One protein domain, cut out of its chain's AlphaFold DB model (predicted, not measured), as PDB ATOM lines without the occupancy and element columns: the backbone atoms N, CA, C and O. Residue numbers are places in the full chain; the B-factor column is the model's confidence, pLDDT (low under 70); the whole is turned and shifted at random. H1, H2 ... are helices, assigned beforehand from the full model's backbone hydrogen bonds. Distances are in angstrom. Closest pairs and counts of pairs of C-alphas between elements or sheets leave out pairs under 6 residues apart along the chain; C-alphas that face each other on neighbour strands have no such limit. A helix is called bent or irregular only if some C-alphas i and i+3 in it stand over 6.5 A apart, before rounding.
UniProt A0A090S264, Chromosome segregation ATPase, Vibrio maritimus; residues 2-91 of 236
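Overview. This is residues 2 to 91 of the 236 residues of the protein "Chromosome segregation ATPase" of Vibrio maritimus (UniProt A0A090S264). Two helical hairpins share one bent helix: H3a folds back along H2, H3b along H4. H1 meets H2 at a corner, short H5 follows kinked H4, and residues 59 to 64 stick out. The 90 printed residues, with five named helices, H1 to H5, are all helix in class and loose, radius of gyration of the C-alphas 15.6 A, spanning 50 by 24 by 18 A.

Along the chain. H1, residues 2 to 16, 21.4 A, begins at C-alpha 2, (120.172, 210.242, 222.860). H2 is residues 19 to 29, 15.6 A. H3, residues 32 to 54, assigned as one helix by its hydrogen bonds, is bent: C-alphas 39 and 42 are 7.7 A apart. Its arms are H3a, residues 32 to 39, 10.3 A, and H3b, 42 to 54, 18.5 A. H4, residues 63 to 85, 21.5 A, is irregular: C-alphas 77 and 80 are 9.3 A apart. H5, residues 87 to 91, 6.0 A, ends at C-alpha 91, (109.150, 208.645, 233.682).

Arrangement. H1 and H2 only just touch, only at the corner, with 3 pairs of C-alphas within 8 A, the closest Cys 13 and Cys 19, 4.7 A. H2 and H3a, a hairpin, only just touch with 3 such pairs, the closest Arg 27 and Phe 35, 6.2 A. H3b and H4, a hairpin, run opposite ways at a shallow tilt of 9 degrees; H4 touches with residues 73 to 78 alone, the closest C-alphas those of Trp 48 and Val 77, 6.1 A. H4 and H5 are close but not clearly touching, the closest C-alphas those of Glu 83 and Leu 90, 7.4 A. Every O i to N i+4 pair is within hydrogen-bond range in H1, H3a, H3b and H5, against 5 of 7 in H2 and 14 of 19 in H4.

Size, cuts and confidence. The farthest C-alphas, Gln 28 and Asn 60, are 50.5 A apart. The printed part has no cut, no link is long, and no printed residue is under 70 in pLDDT.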
ATOM      1  N   LEU A   2     120.287 209.658 224.214       88.12
ATOM      2  CA  LEU A   2     120.172 210.242 222.860       88.12
ATOM      3  C   LEU A   2     120.527 211.741 222.813       88.12
ATOM      4  O   LEU A   2     121.244 212.155 221.905       88.12
ATOM      5  N   ILE A   3     120.085 212.533 223.800       90.31
ATOM      6  CA  ILE A   3     120.441 213.958 223.915       90.31
ATOM      7  C   ILE A   3     121.963 214.142 223.965       90.31
ATOM      8  O   ILE A   3     122.504 214.918 223.187       90.31
ATOM      9  N   GLU A   4     122.671 213.382 224.802       89.94
ATOM     10  CA  GLU A   4     124.132 213.484 224.933       89.94
ATOM     11  C   GLU A   4     124.852 213.156 223.617       89.94
ATOM     12  O   GLU A   4     125.838 213.801 223.261       89.94
ATOM     13  N   SER A   5     124.346 212.175 222.863       91.81
ATOM     14  CA  SER A   5     124.872 211.838 221.535       91.81
ATOM     15  C   SER A   5     124.676 212.986 220.540       91.81
ATOM     16  O   SER A   5     125.598 213.306 219.787       91.81
ATOM     17  N   LEU A   6     123.505 213.631 220.558       94.75
ATOM     18  CA  LEU A   6     123.198 214.798 219.725       94.75
ATOM     19  C   LEU A   6     124.092 215.991 220.090       94.75
ATOM     20  O   LEU A   6     124.714 216.592 219.213       94.75
ATOM     21  N   GLU A   7     124.227 216.297 221.381       94.81
ATOM     22  CA  GLU A   7     125.104 217.362 221.875       94.81
ATOM     23  C   GLU A   7     126.570 217.102 221.530       94.81
ATOM     24  O   GLU A   7     127.280 218.005 221.081       94.81
ATOM     25  N   SER A   8     127.031 215.862 221.696       95.31
ATOM     26  CA  SER A   8     128.403 215.468 221.386       95.31
ATOM     27  C   SER A   8     128.711 215.596 219.894       95.31
ATOM     28  O   SER A   8     129.767 216.132 219.538       95.31
ATOM     29  N   PHE A   9     127.784 215.181 219.022       96.06
ATOM     30  CA  PHE A   9     127.900 215.364 217.574       96.06
ATOM     31  C   PHE A   9     128.091 216.845 217.222       96.06
ATOM     32  O   PHE A   9     129.086 217.208 216.588       96.06
ATOM     33  N   TRP A  10     127.191 217.712 217.696       96.81
ATOM     34  CA  TRP A  10     127.234 219.140 217.377       96.81
ATOM     35  C   TRP A  10     128.450 219.842 217.969       96.81
ATOM     36  O   TRP A  10     129.117 220.606 217.273       96.81
ATOM     37  N   ARG A  11     128.809 219.544 219.221       96.19
ATOM     38  CA  ARG A  11     130.021 220.079 219.855       96.19
ATOM     39  C   ARG A  11     131.275 219.715 219.058       96.19
ATOM     40  O   ARG A  11     132.136 220.566 218.841       96.19
ATOM     41  N   THR A  12     131.366 218.465 218.608       96.62
ATOM     42  CA  THR A  12     132.507 217.972 217.828       96.62
ATOM     43  C   THR A  12     132.591 218.678 216.482       96.62
ATOM     44  O   THR A  12     133.634 219.256 216.174       96.62
ATOM     45  N   CYS A  13     131.498 218.714 215.716       96.12
ATOM     46  CA  CYS A  13     131.538 219.298 214.380       96.12
ATOM     47  C   CYS A  13     131.770 220.816 214.406       96.12
ATOM     48  O   CYS A  13     132.475 221.349 213.548       96.12
ATOM     49  N   LEU A  14     131.240 221.516 215.420       94.75
ATOM     50  CA  LEU A  14     131.472 222.950 215.604       94.75
ATOM     51  C   LEU A  14     132.944 223.223 215.923       94.75
ATOM     52  O   LEU A  14     133.541 224.111 215.320       94.75
ATOM     53  N   SER A  15     133.558 222.425 216.806       96.50
ATOM     54  CA  SER A  15     134.984 222.574 217.133       96.50
ATOM     55  C   SER A  15     135.907 222.338 215.931       96.50
ATOM     56  O   SER A  15     136.956 222.967 215.825       96.50
ATOM     57  N   GLN A  16     135.498 221.466 215.007       96.31
ATOM     58  CA  GLN A  16     136.259 221.108 213.810       96.31
ATOM     59  C   GLN A  16     135.871 221.936 212.576       96.31
ATOM     60  O   GLN A  16     136.490 221.788 211.527       96.31
ATOM     61  N   SER A  17     134.864 222.812 212.694       95.44
ATOM     62  CA  SER A  17     134.318 223.617 211.592       95.44
ATOM     63  C   SER A  17     133.902 222.788 210.363       95.44
ATOM     64  O   SER A  17     134.057 223.235 209.231       95.44
ATOM     65  N   ASN A  18     133.368 221.579 210.577       96.75
ATOM     66  CA  ASN A  18     133.047 220.604 209.523       96.75
ATOM     67  C   ASN A  18     131.619 220.025 209.641       96.75
ATOM     68  O   ASN A  18     131.366 218.879 209.260       96.75
ATOM     69  N   CYS A  19     130.670 220.784 210.202       96.25
ATOM     70  CA  CYS A  19     129.299 220.305 210.416       96.25
ATOM     71  C   CYS A  19     128.573 219.905 209.124       96.25
ATOM     72  O   CYS A  19     127.827 218.930 209.142       96.25
ATOM     73  N   GLU A  20     128.802 220.600 208.007       95.31
ATOM     74  CA  GLU A  20     128.178 220.248 206.723       95.31
ATOM     75  C   GLU A  20     128.634 218.868 206.234       95.31
ATOM     76  O   GLU A  20     127.798 217.996 205.988       95.31
ATOM     77  N   ASP A  21     129.948 218.631 206.196       96.31
ATOM     78  CA  ASP A  21     130.527 217.337 205.816       96.31
ATOM     79  C   ASP A  21     130.095 216.221 206.775       96.31
ATOM     80  O   ASP A  21     129.730 215.120 206.348       96.31
ATOM     81  N   SER A  22     130.060 216.519 208.078       95.69
ATOM     82  CA  SER A  22     129.613 215.582 209.112       95.69
ATOM     83  C   SER A  22     128.144 215.188 208.930       95.69
ATOM     84  O   SER A  22     127.801 214.014 209.056       95.69
ATOM     85  N   LEU A  23     127.269 216.139 208.582       96.62
ATOM     86  CA  LEU A  23     125.861 215.867 208.280       96.62
ATOM     87  C   LEU A  23     125.691 215.074 206.978       96.62
ATOM     88  O   LEU A  23     124.843 214.184 206.918       96.62
ATOM     89  N   ILE A  24     126.487 215.353 205.939       96.06
ATOM     90  CA  ILE A  24     126.458 214.581 204.686       96.06
ATOM     91  C   ILE A  24     126.823 213.119 204.954       96.06
ATOM     92  O   ILE A  24     126.110 212.221 204.498       96.06
ATOM     93  N   ALA A  25     127.889 212.883 205.722       94.25
ATOM     94  CA  ALA A  25     128.302 211.543 206.121       94.25
ATOM     95  C   ALA A  25     127.216 210.846 206.957       94.25
ATOM     96  O   ALA A  25     126.862 209.699 206.680       94.25
ATOM     97  N   LEU A  26     126.626 211.555 207.926       94.12
ATOM     98  CA  LEU A  26     125.591 211.008 208.801       94.12
ATOM     99  C   LEU A  26     124.329 210.589 208.030       94.12
ATOM    100  O   LEU A  26     123.751 209.545 208.324       94.12
ATOM    101  N   ARG A  27     123.934 211.346 206.997       94.94
ATOM    102  CA  ARG A  27     122.769 211.027 206.150       94.94
ATOM    103  C   ARG A  27     122.875 209.658 205.466       94.94
ATOM    104  O   ARG A  27     121.849 209.058 205.176       94.94
ATOM    105  N   GLN A  28     124.088 209.169 205.199       93.94
ATOM    106  CA  GLN A  28     124.298 207.877 204.529       93.94
ATOM    107  C   GLN A  28     124.085 206.676 205.457       93.94
ATOM    108  O   GLN A  28     123.814 205.577 204.985       93.94
ATOM    109  N   ILE A  29     124.229 206.877 206.769       93.88
ATOM    110  CA  ILE A  29     124.235 205.798 207.768       93.88
ATOM    111  C   ILE A  29     123.056 205.867 208.745       93.88
ATOM    112  O   ILE A  29     122.860 204.948 209.536       93.88
ATOM    113  N   MET A  30     122.272 206.945 208.706       93.50
ATOM    114  CA  MET A  30     121.172 207.212 209.628       93.50
ATOM    115  C   MET A  30     119.825 207.176 208.906       93.50
ATOM    116  O   MET A  30     119.709 207.563 207.744       93.50
ATOM    117  N   THR A  31     118.775 206.736 209.603       94.56
ATOM    118  CA  THR A  31     117.418 206.780 209.045       94.56
ATOM    119  C   THR A  31     116.947 208.232 208.872       94.56
ATOM    120  O   THR A  31     117.360 209.106 209.640       94.56
ATOM    121  N   PRO A  32     116.042 208.518 207.916       93.69
ATOM    122  CA  PRO A  32     115.577 209.884 207.666       93.69
ATOM    123  C   PRO A  32     115.015 210.586 208.909       93.69
ATOM    124  O   PRO A  32     115.257 211.770 209.112       93.69
ATOM    125  N   HIS A  33     114.308 209.846 209.767       91.19
ATOM    126  CA  HIS A  33     113.687 210.387 210.974       91.19
ATOM    127  C   HIS A  33     114.734 210.882 211.988       91.19
ATOM    128  O   HIS A  33     114.688 212.039 212.406       91.19
ATOM    129  N   TYR A  34     115.724 210.048 212.326       92.06
ATOM    130  CA  TYR A  34     116.819 210.434 213.226       92.06
ATOM    131  C   TYR A  34     117.735 211.494 212.601       92.06
ATOM    132  O   TYR A  34     118.272 212.346 213.312       92.06
ATOM    133  N   PHE A  35     117.898 211.474 211.275       95.44
ATOM    134  CA  PHE A  35     118.683 212.481 210.568       95.44
ATOM    135  C   PHE A  35     118.046 213.869 210.682       95.44
ATOM    136  O   PHE A  35     118.742 214.825 211.018       95.44
ATOM    137  N   GLU A  36     116.735 213.988 210.457       94.38
ATOM    138  CA  GLU A  36     116.036 215.268 210.614       94.38
ATOM    139  C   GLU A  36     116.055 215.756 212.065       94.38
ATOM    140  O   GLU A  36     116.272 216.947 212.292       94.38
ATOM    141  N   LEU A  37     115.929 214.867 213.056       94.94
ATOM    142  CA  LEU A  37     116.151 215.253 214.452       94.94
ATOM    143  C   LEU A  37     117.559 215.820 214.647       94.94
ATOM    144  O   LEU A  37     117.712 216.916 215.176       94.94
ATOM    145  N   THR A  38     118.583 215.092 214.200       95.31
ATOM    146  CA  THR A  38     119.982 215.476 214.421       95.31
ATOM    147  C   THR A  38     120.306 216.801 213.755       95.31
ATOM    148  O   THR A  38     120.896 217.675 214.383       95.31
ATOM    149  N   LYS A  39     119.867 216.985 212.509       96.00
ATOM    150  CA  LYS A  39     120.058 218.211 211.737       96.00
ATOM    151  C   LYS A  39     119.399 219.430 212.394       96.00
ATOM    152  O   LYS A  39     120.002 220.497 212.408       96.00
ATOM    153  N   ASN A  40     118.182 219.282 212.923       95.75
ATOM    154  CA  ASN A  40     117.417 220.397 213.496       95.75
ATOM    155  C   ASN A  40     117.616 220.551 215.018       95.75
ATOM    156  O   ASN A  40     117.132 221.513 215.617       95.75
ATOM    157  N   TYR A  41     118.363 219.642 215.653       96.19
ATOM    158  CA  TYR A  41     118.581 219.617 217.098       96.19
ATOM    159  C   TYR A  41     119.058 220.954 217.697       96.19
ATOM    160  O   TYR A  41     118.492 221.343 218.716       96.19
ATOM    161  N   PRO A  42     120.021 221.709 217.120       95.12
ATOM    162  CA  PRO A  42     120.475 222.961 217.729       95.12
ATOM    163  C   PRO A  42     119.363 224.007 217.824       95.12
ATOM    164  O   PRO A  42     119.266 224.735 218.814       95.12
ATOM    165  N   GLU A  43     118.499 224.068 216.809       95.44
ATOM    166  CA  GLU A  43     117.355 224.973 216.804       95.44
ATOM    167  C   GLU A  43     116.318 224.548 217.844       95.44
ATOM    168  O   GLU A  43     115.909 225.373 218.664       95.44
ATOM    169  N   PHE A  44     115.936 223.267 217.856       96.12
ATOM    170  CA  PHE A  44     114.979 222.744 218.830       96.12
ATOM    171  C   PHE A  44     115.494 222.851 220.266       96.12
ATOM    172  O   PHE A  44     114.748 223.273 221.142       96.12
ATOM    173  N   SER A  45     116.778 222.581 220.507       94.94
ATOM    174  CA  SER A  45     117.409 222.717 221.823       94.94
ATOM    175  C   SER A  45     117.372 224.167 222.312       94.94
ATOM    176  O   SER A  45     116.930 224.440 223.430       94.94
ATOM    177  N   ARG A  46     117.704 225.132 221.444       95.38
ATOM    178  CA  ARG A  46     117.585 226.564 221.763       95.38
ATOM    179  C   ARG A  46     116.139 226.959 222.071       95.38
ATOM    180  O   ARG A  46     115.897 227.684 223.036       95.38
ATOM    181  N   LEU A  47     115.178 226.512 221.261       95.94
ATOM    182  CA  LEU A  47     113.755 226.777 221.493       95.94
ATOM    183  C   LEU A  47     113.279 226.155 222.808       95.94
ATOM    184  O   LEU A  47     112.551 226.804 223.554       95.94
ATOM    185  N   TRP A  48     113.722 224.941 223.123       95.31
ATOM    186  CA  TRP A  48     113.391 224.252 224.363       95.31
ATOM    187  C   TRP A  48     113.907 225.007 225.587       95.31
ATOM    188  O   TRP A  48     113.131 225.306 226.489       95.31
ATOM    189  N   GLN A  49     115.176 225.422 225.577       93.44
ATOM    190  CA  GLN A  49     115.761 226.239 226.647       93.44
ATOM    191  C   GLN A  49     115.016 227.568 226.832       93.44
ATOM    192  O   GLN A  49     114.753 227.981 227.960       93.44
ATOM    193  N   GLN A  50     114.623 228.223 225.735       93.00
ATOM    194  CA  GLN A  50     113.810 229.441 225.797       93.00
ATOM    195  C   GLN A  50     112.432 229.176 226.407       93.00
ATOM    196  O   GLN A  50     111.984 229.943 227.258       93.00
ATOM    197  N   ARG A  51     111.764 228.085 226.012       91.38
ATOM    198  CA  ARG A  51     110.476 227.690 226.592       91.38
ATOM    199  C   ARG A  51     110.606 227.441 228.085       91.38
ATOM    200  O   ARG A  51     109.857 228.057 228.834       91.38
ATOM    201  N   LEU A  52     111.588 226.646 228.511       89.38
ATOM    202  CA  LEU A  52     111.858 226.381 229.925       89.38
ATOM    203  C   LEU A  52     112.126 227.666 230.717       89.38
ATOM    204  O   LEU A  52     111.539 227.857 231.775       89.38
ATOM    205  N   GLY A  53     112.929 228.587 230.178       87.56
ATOM    206  CA  GLY A  53     113.221 229.869 230.832       87.56
ATOM    207  C   GLY A  53     112.017 230.813 230.959       87.56
ATOM    208  O   GLY A  53     112.041 231.731 231.773       87.56
ATOM    209  N   THR A  54     110.963 230.595 230.171       89.31
ATOM    210  CA  THR A  54     109.711 231.377 230.212       89.31
ATOM    211  C   THR A  54     108.542 230.612 230.826       89.31
ATOM    212  O   THR A  54     107.435 231.148 230.907       89.31
ATOM    213  N   LEU A  55     108.759 229.362 231.244       87.00
ATOM    214  CA  LEU A  55     107.714 228.520 231.796       87.00
ATOM    215  C   LEU A  55     107.387 228.994 233.211       87.00
ATOM    216  O   LEU A  55     108.182 228.845 234.134       87.00
ATOM    217  N   VAL A  56     106.203 229.579 233.372       85.19
ATOM    218  CA  VAL A  56     105.702 230.029 234.670       85.19
ATOM    219  C   VAL A  56     104.651 229.042 235.154       85.19
ATOM    220  O   VAL A  56     103.681 228.763 234.445       85.19
ATOM    221  N   PHE A  57     104.853 228.538 236.369       87.06
ATOM    222  CA  PHE A  57     103.858 227.770 237.105       87.06
ATOM    223  C   PHE A  57     103.177 228.671 238.130       87.06
ATOM    224  O   PHE A  57     103.841 229.441 238.829       87.06
ATOM    225  N   GLU A  58     101.859 228.561 238.254       85.88
ATOM    226  CA  GLU A  58     101.136 229.301 239.287       85.88
ATOM    227  C   GLU A  58     101.447 228.706 240.669       85.88
ATOM    228  O   GLU A  58     101.642 227.491 240.828       85.88
ATOM    229  N   SER A  59     101.489 229.551 241.701       79.50
ATOM    230  CA  SER A  59     101.881 229.139 243.056       79.50
ATOM    231  C   SER A  59     100.971 228.053 243.643       79.50
ATOM    232  O   SER A  59     101.438 227.234 244.426       79.50
ATOM    233  N   ASN A  60      99.701 228.014 243.234       85.44
ATOM    234  CA  ASN A  60      98.680 227.046 243.649       85.44
ATOM    235  C   ASN A  60      98.410 225.937 242.613       85.44
ATOM    236  O   ASN A  60      97.509 225.124 242.814       85.44
ATOM    237  N   GLN A  61      99.153 225.896 241.505       88.75
ATOM    238  CA  GLN A  61      98.970 224.877 240.475       88.75
ATOM    239  C   GLN A  61      99.370 223.495 241.003       88.75
ATOM    240  O   GLN A  61     100.467 223.330 241.545       88.75
ATOM    241  N   SER A  62      98.507 222.494 240.811       90.25
ATOM    242  CA  SER A  62      98.780 221.112 241.221       90.25
ATOM    243  C   SER A  62      99.955 220.506 240.449       90.25
ATOM    244  O   SER A  62     100.216 220.882 239.301       90.25
ATOM    245  N   LEU A  63     100.633 219.518 241.044       90.44
ATOM    246  CA  LEU A  63     101.729 218.803 240.383       90.44
ATOM    247  C   LEU A  63     101.282 218.202 239.043       90.44
ATOM    248  O   LEU A  63     101.954 218.402 238.036       90.44
ATOM    249  N   THR A  64     100.107 217.565 238.999       92.56
ATOM    250  CA  THR A  64      99.513 217.015 237.769       92.56
ATOM    251  C   THR A  64      99.396 218.060 236.666       92.56
ATOM    252  O   THR A  64      99.757 217.798 235.522       92.56
ATOM    253  N   SER A  65      98.927 219.267 236.999       92.50
ATOM    254  CA  SER A  65      98.789 220.345 236.019       92.50
ATOM    255  C   SER A  65     100.150 220.871 235.553       92.50
ATOM    256  O   SER A  65     100.330 221.097 234.357       92.50
ATOM    257  N   ARG A  66     101.127 220.997 236.462       93.00
ATOM    258  CA  ARG A  66     102.499 221.410 236.117       93.00
ATOM    259  C   ARG A  66     103.175 220.409 235.178       93.00
ATOM    260  O   ARG A  66     103.721 220.815 234.155       93.00
ATOM    261  N   VAL A  67     103.078 219.112 235.476       94.06
ATOM    262  CA  VAL A  67     103.618 218.037 234.624       94.06
ATOM    263  C   VAL A  67     102.918 218.015 233.264       94.06
ATOM    264  O   VAL A  67     103.584 217.942 232.234       94.06
ATOM    265  N   ALA A  68     101.589 218.153 233.224       94.19
ATOM    266  CA  ALA A  68     100.848 218.221 231.966       94.19
ATOM    267  C   ALA A  68     101.272 219.427 231.107       94.19
ATOM    268  O   ALA A  68     101.448 219.298 229.895       94.19
ATOM    269  N   GLN A  69     101.487 220.590 231.730       93.69
ATOM    270  CA  GLN A  69     101.988 221.780 231.046       93.69
ATOM    271  C   GLN A  69     103.409 221.564 230.513       93.69
ATOM    272  O   GLN A  69     103.675 221.911 229.362       93.69
ATOM    273  N   PHE A  70     104.299 220.955 231.299       94.69
ATOM    274  CA  PHE A  70     105.647 220.592 230.857       94.69
ATOM    275  C   PHE A  70     105.612 219.650 229.645       94.69
ATOM    276  O   PHE A  70     106.182 219.979 228.605       94.69
ATOM    277  N   LYS A  71     104.870 218.534 229.733       95.12
ATOM    278  CA  LYS A  71     104.682 217.566 228.633       95.12
ATOM    279  C   LYS A  71     104.130 218.239 227.376       95.12
ATOM    280  O   LYS A  71     104.595 217.985 226.266       95.12
ATOM    281  N   HIS A  72     103.178 219.156 227.544       94.75
ATOM    282  CA  HIS A  72     102.636 219.932 226.436       94.75
ATOM    283  C   HIS A  72     103.700 220.818 225.770       94.75
ATOM    284  O   HIS A  72     103.821 220.800 224.546       94.75
ATOM    285  N   GLN A  73     104.504 221.553 226.547       94.69
ATOM    286  CA  GLN A  73     105.589 222.372 225.994       94.69
ATOM    287  C   GLN A  73     106.662 221.522 225.311       94.69
ATOM    288  O   GLN A  73     107.130 221.889 224.233       94.69
ATOM    289  N   ALA A  74     107.015 220.373 225.890       95.25
ATOM    290  CA  ALA A  74     107.953 219.436 225.285       95.25
ATOM    291  C   ALA A  74     107.456 218.974 223.911       95.25
ATOM    292  O   ALA A  74     108.197 219.048 222.932       95.25
ATOM    293  N   LYS A  75     106.177 218.600 223.802       95.62
ATOM    294  CA  LYS A  75     105.562 218.203 222.530       95.62
ATOM    295  C   LYS A  75     105.495 219.341 221.509       95.62
ATOM    296  O   LYS A  75     105.634 219.088 220.318       95.62
ATOM    297  N   LEU A  76     105.312 220.591 221.940       94.81
ATOM    298  CA  LEU A  76     105.331 221.746 221.032       94.81
ATOM    299  C   LEU A  76     106.710 221.996 220.407       94.81
ATOM    300  O   LEU A  76     106.773 222.522 219.299       94.81
ATOM    301  N   VAL A  77     107.798 221.664 221.111       95.12
ATOM    302  CA  VAL A  77     109.167 221.876 220.615       95.12
ATOM    303  C   VAL A  77     109.709 220.643 219.902       95.12
ATOM    304  O   VAL A  77     110.205 220.746 218.785       95.12
ATOM    305  N   TRP A  78     109.603 219.480 220.537       95.12
ATOM    306  CA  TRP A  78     110.211 218.235 220.075       95.12
ATOM    307  C   TRP A  78     109.264 217.374 219.233       95.12
ATOM    308  O   TRP A  78     109.702 216.428 218.579       95.12
ATOM    309  N   GLY A  79     107.962 217.679 219.219       93.88
ATOM    310  CA  GLY A  79     106.969 216.868 218.521       93.88
ATOM    311  C   GLY A  79     106.914 215.448 219.082       93.88
ATOM    312  O   GLY A  79     106.841 215.246 220.293       93.88
ATOM    313  N   GLU A  80     106.962 214.463 218.190       91.06
ATOM    314  CA  GLU A  80     106.968 213.034 218.534       91.06
ATOM    315  C   GLU A  80     108.250 212.601 219.259       91.06
ATOM    316  O   GLU A  80     108.234 211.623 220.001       91.06
ATOM    317  N   TRP A  81     109.342 213.363 219.128       93.62
ATOM    318  CA  TRP A  81     110.600 213.070 219.813       93.62
ATOM    319  C   TRP A  81     110.581 213.391 221.304       93.62
ATOM    320  O   TRP A  81     111.508 212.989 222.000       93.62
ATOM    321  N   ALA A  82     109.558 214.090 221.807       94.25
ATOM    322  CA  ALA A  82     109.468 214.451 223.221       94.25
ATOM    323  C   ALA A  82     109.566 213.217 224.137       94.25
ATOM    324  O   ALA A  82     110.363 213.225 225.067       94.25
ATOM    325  N   GLU A  83     108.826 212.150 223.823       90.69
ATOM    326  CA  GLU A  83     108.787 210.913 224.623       90.69
ATOM    327  C   GLU A  83     110.107 210.132 224.576       90.69
ATOM    328  O   GLU A  83     110.439 209.414 225.509       90.69
ATOM    329  N   VAL A  84     110.885 210.277 223.498       90.69
ATOM    330  CA  VAL A  84     112.168 209.575 223.332       90.69
ATOM    331  C   VAL A  84     113.318 210.374 223.940       90.69
ATOM    332  O   VAL A  84     114.218 209.810 224.552       90.69
ATOM    333  N   LEU A  85     113.327 211.692 223.744       91.69
ATOM    334  CA  LEU A  85     114.396 212.565 224.233       91.69
ATOM    335  C   LEU A  85     114.301 212.804 225.734       91.69
ATOM    336  O   LEU A  85     115.331 212.954 226.382       91.69
ATOM    337  N   LEU A  86     113.080 212.864 226.260       91.56
ATOM    338  CA  LEU A  86     112.805 213.148 227.664       91.56
ATOM    339  C   LEU A  86     112.286 211.910 228.399       91.56
ATOM    340  O   LEU A  86     111.685 212.075 229.452       91.56
ATOM    341  N   SER A  87     112.484 210.701 227.858       89.38
ATOM    342  CA  SER A  87     111.906 209.458 228.393       89.38
ATOM    343  C   SER A  87     112.075 209.338 229.904       89.38
ATOM    344  O   SER A  87     111.103 209.122 230.618       89.38
ATOM    345  N   ASP A  88     113.292 209.560 230.388       87.69
ATOM    346  CA  ASP A  88     113.647 209.323 231.787       87.69
ATOM    347  C   ASP A  88     113.095 210.431 232.693       87.69
ATOM    348  O   ASP A  88     112.566 210.167 233.771       87.69
ATOM    349  N   GLU A  89     113.111 211.677 232.215       89.12
ATOM    350  CA  GLU A  89     112.510 212.816 232.914       89.12
ATOM    351  C   GLU A  89     110.980 212.669 233.009       89.12
ATOM    352  O   GLU A  89     110.379 212.897 234.061       89.12
ATOM    353  N   LEU A  90     110.331 212.263 231.914       91.06
ATOM    354  CA  LEU A  90     108.891 212.021 231.889       91.06
ATOM    355  C   LEU A  90     108.510 210.833 232.773       91.06
ATOM    356  O   LEU A  90     107.498 210.918 233.468       91.06
ATOM    357  N   ALA A  91     109.335 209.787 232.804       90.06
ATOM    358  CA  ALA A  91     109.150 208.645 233.682       90.06
ATOM    359  C   ALA A  91     109.273 209.025 235.165       90.06
ATOM    360  O   ALA A  91     108.434 208.605 235.960       90.06
TER     361      ALA A  91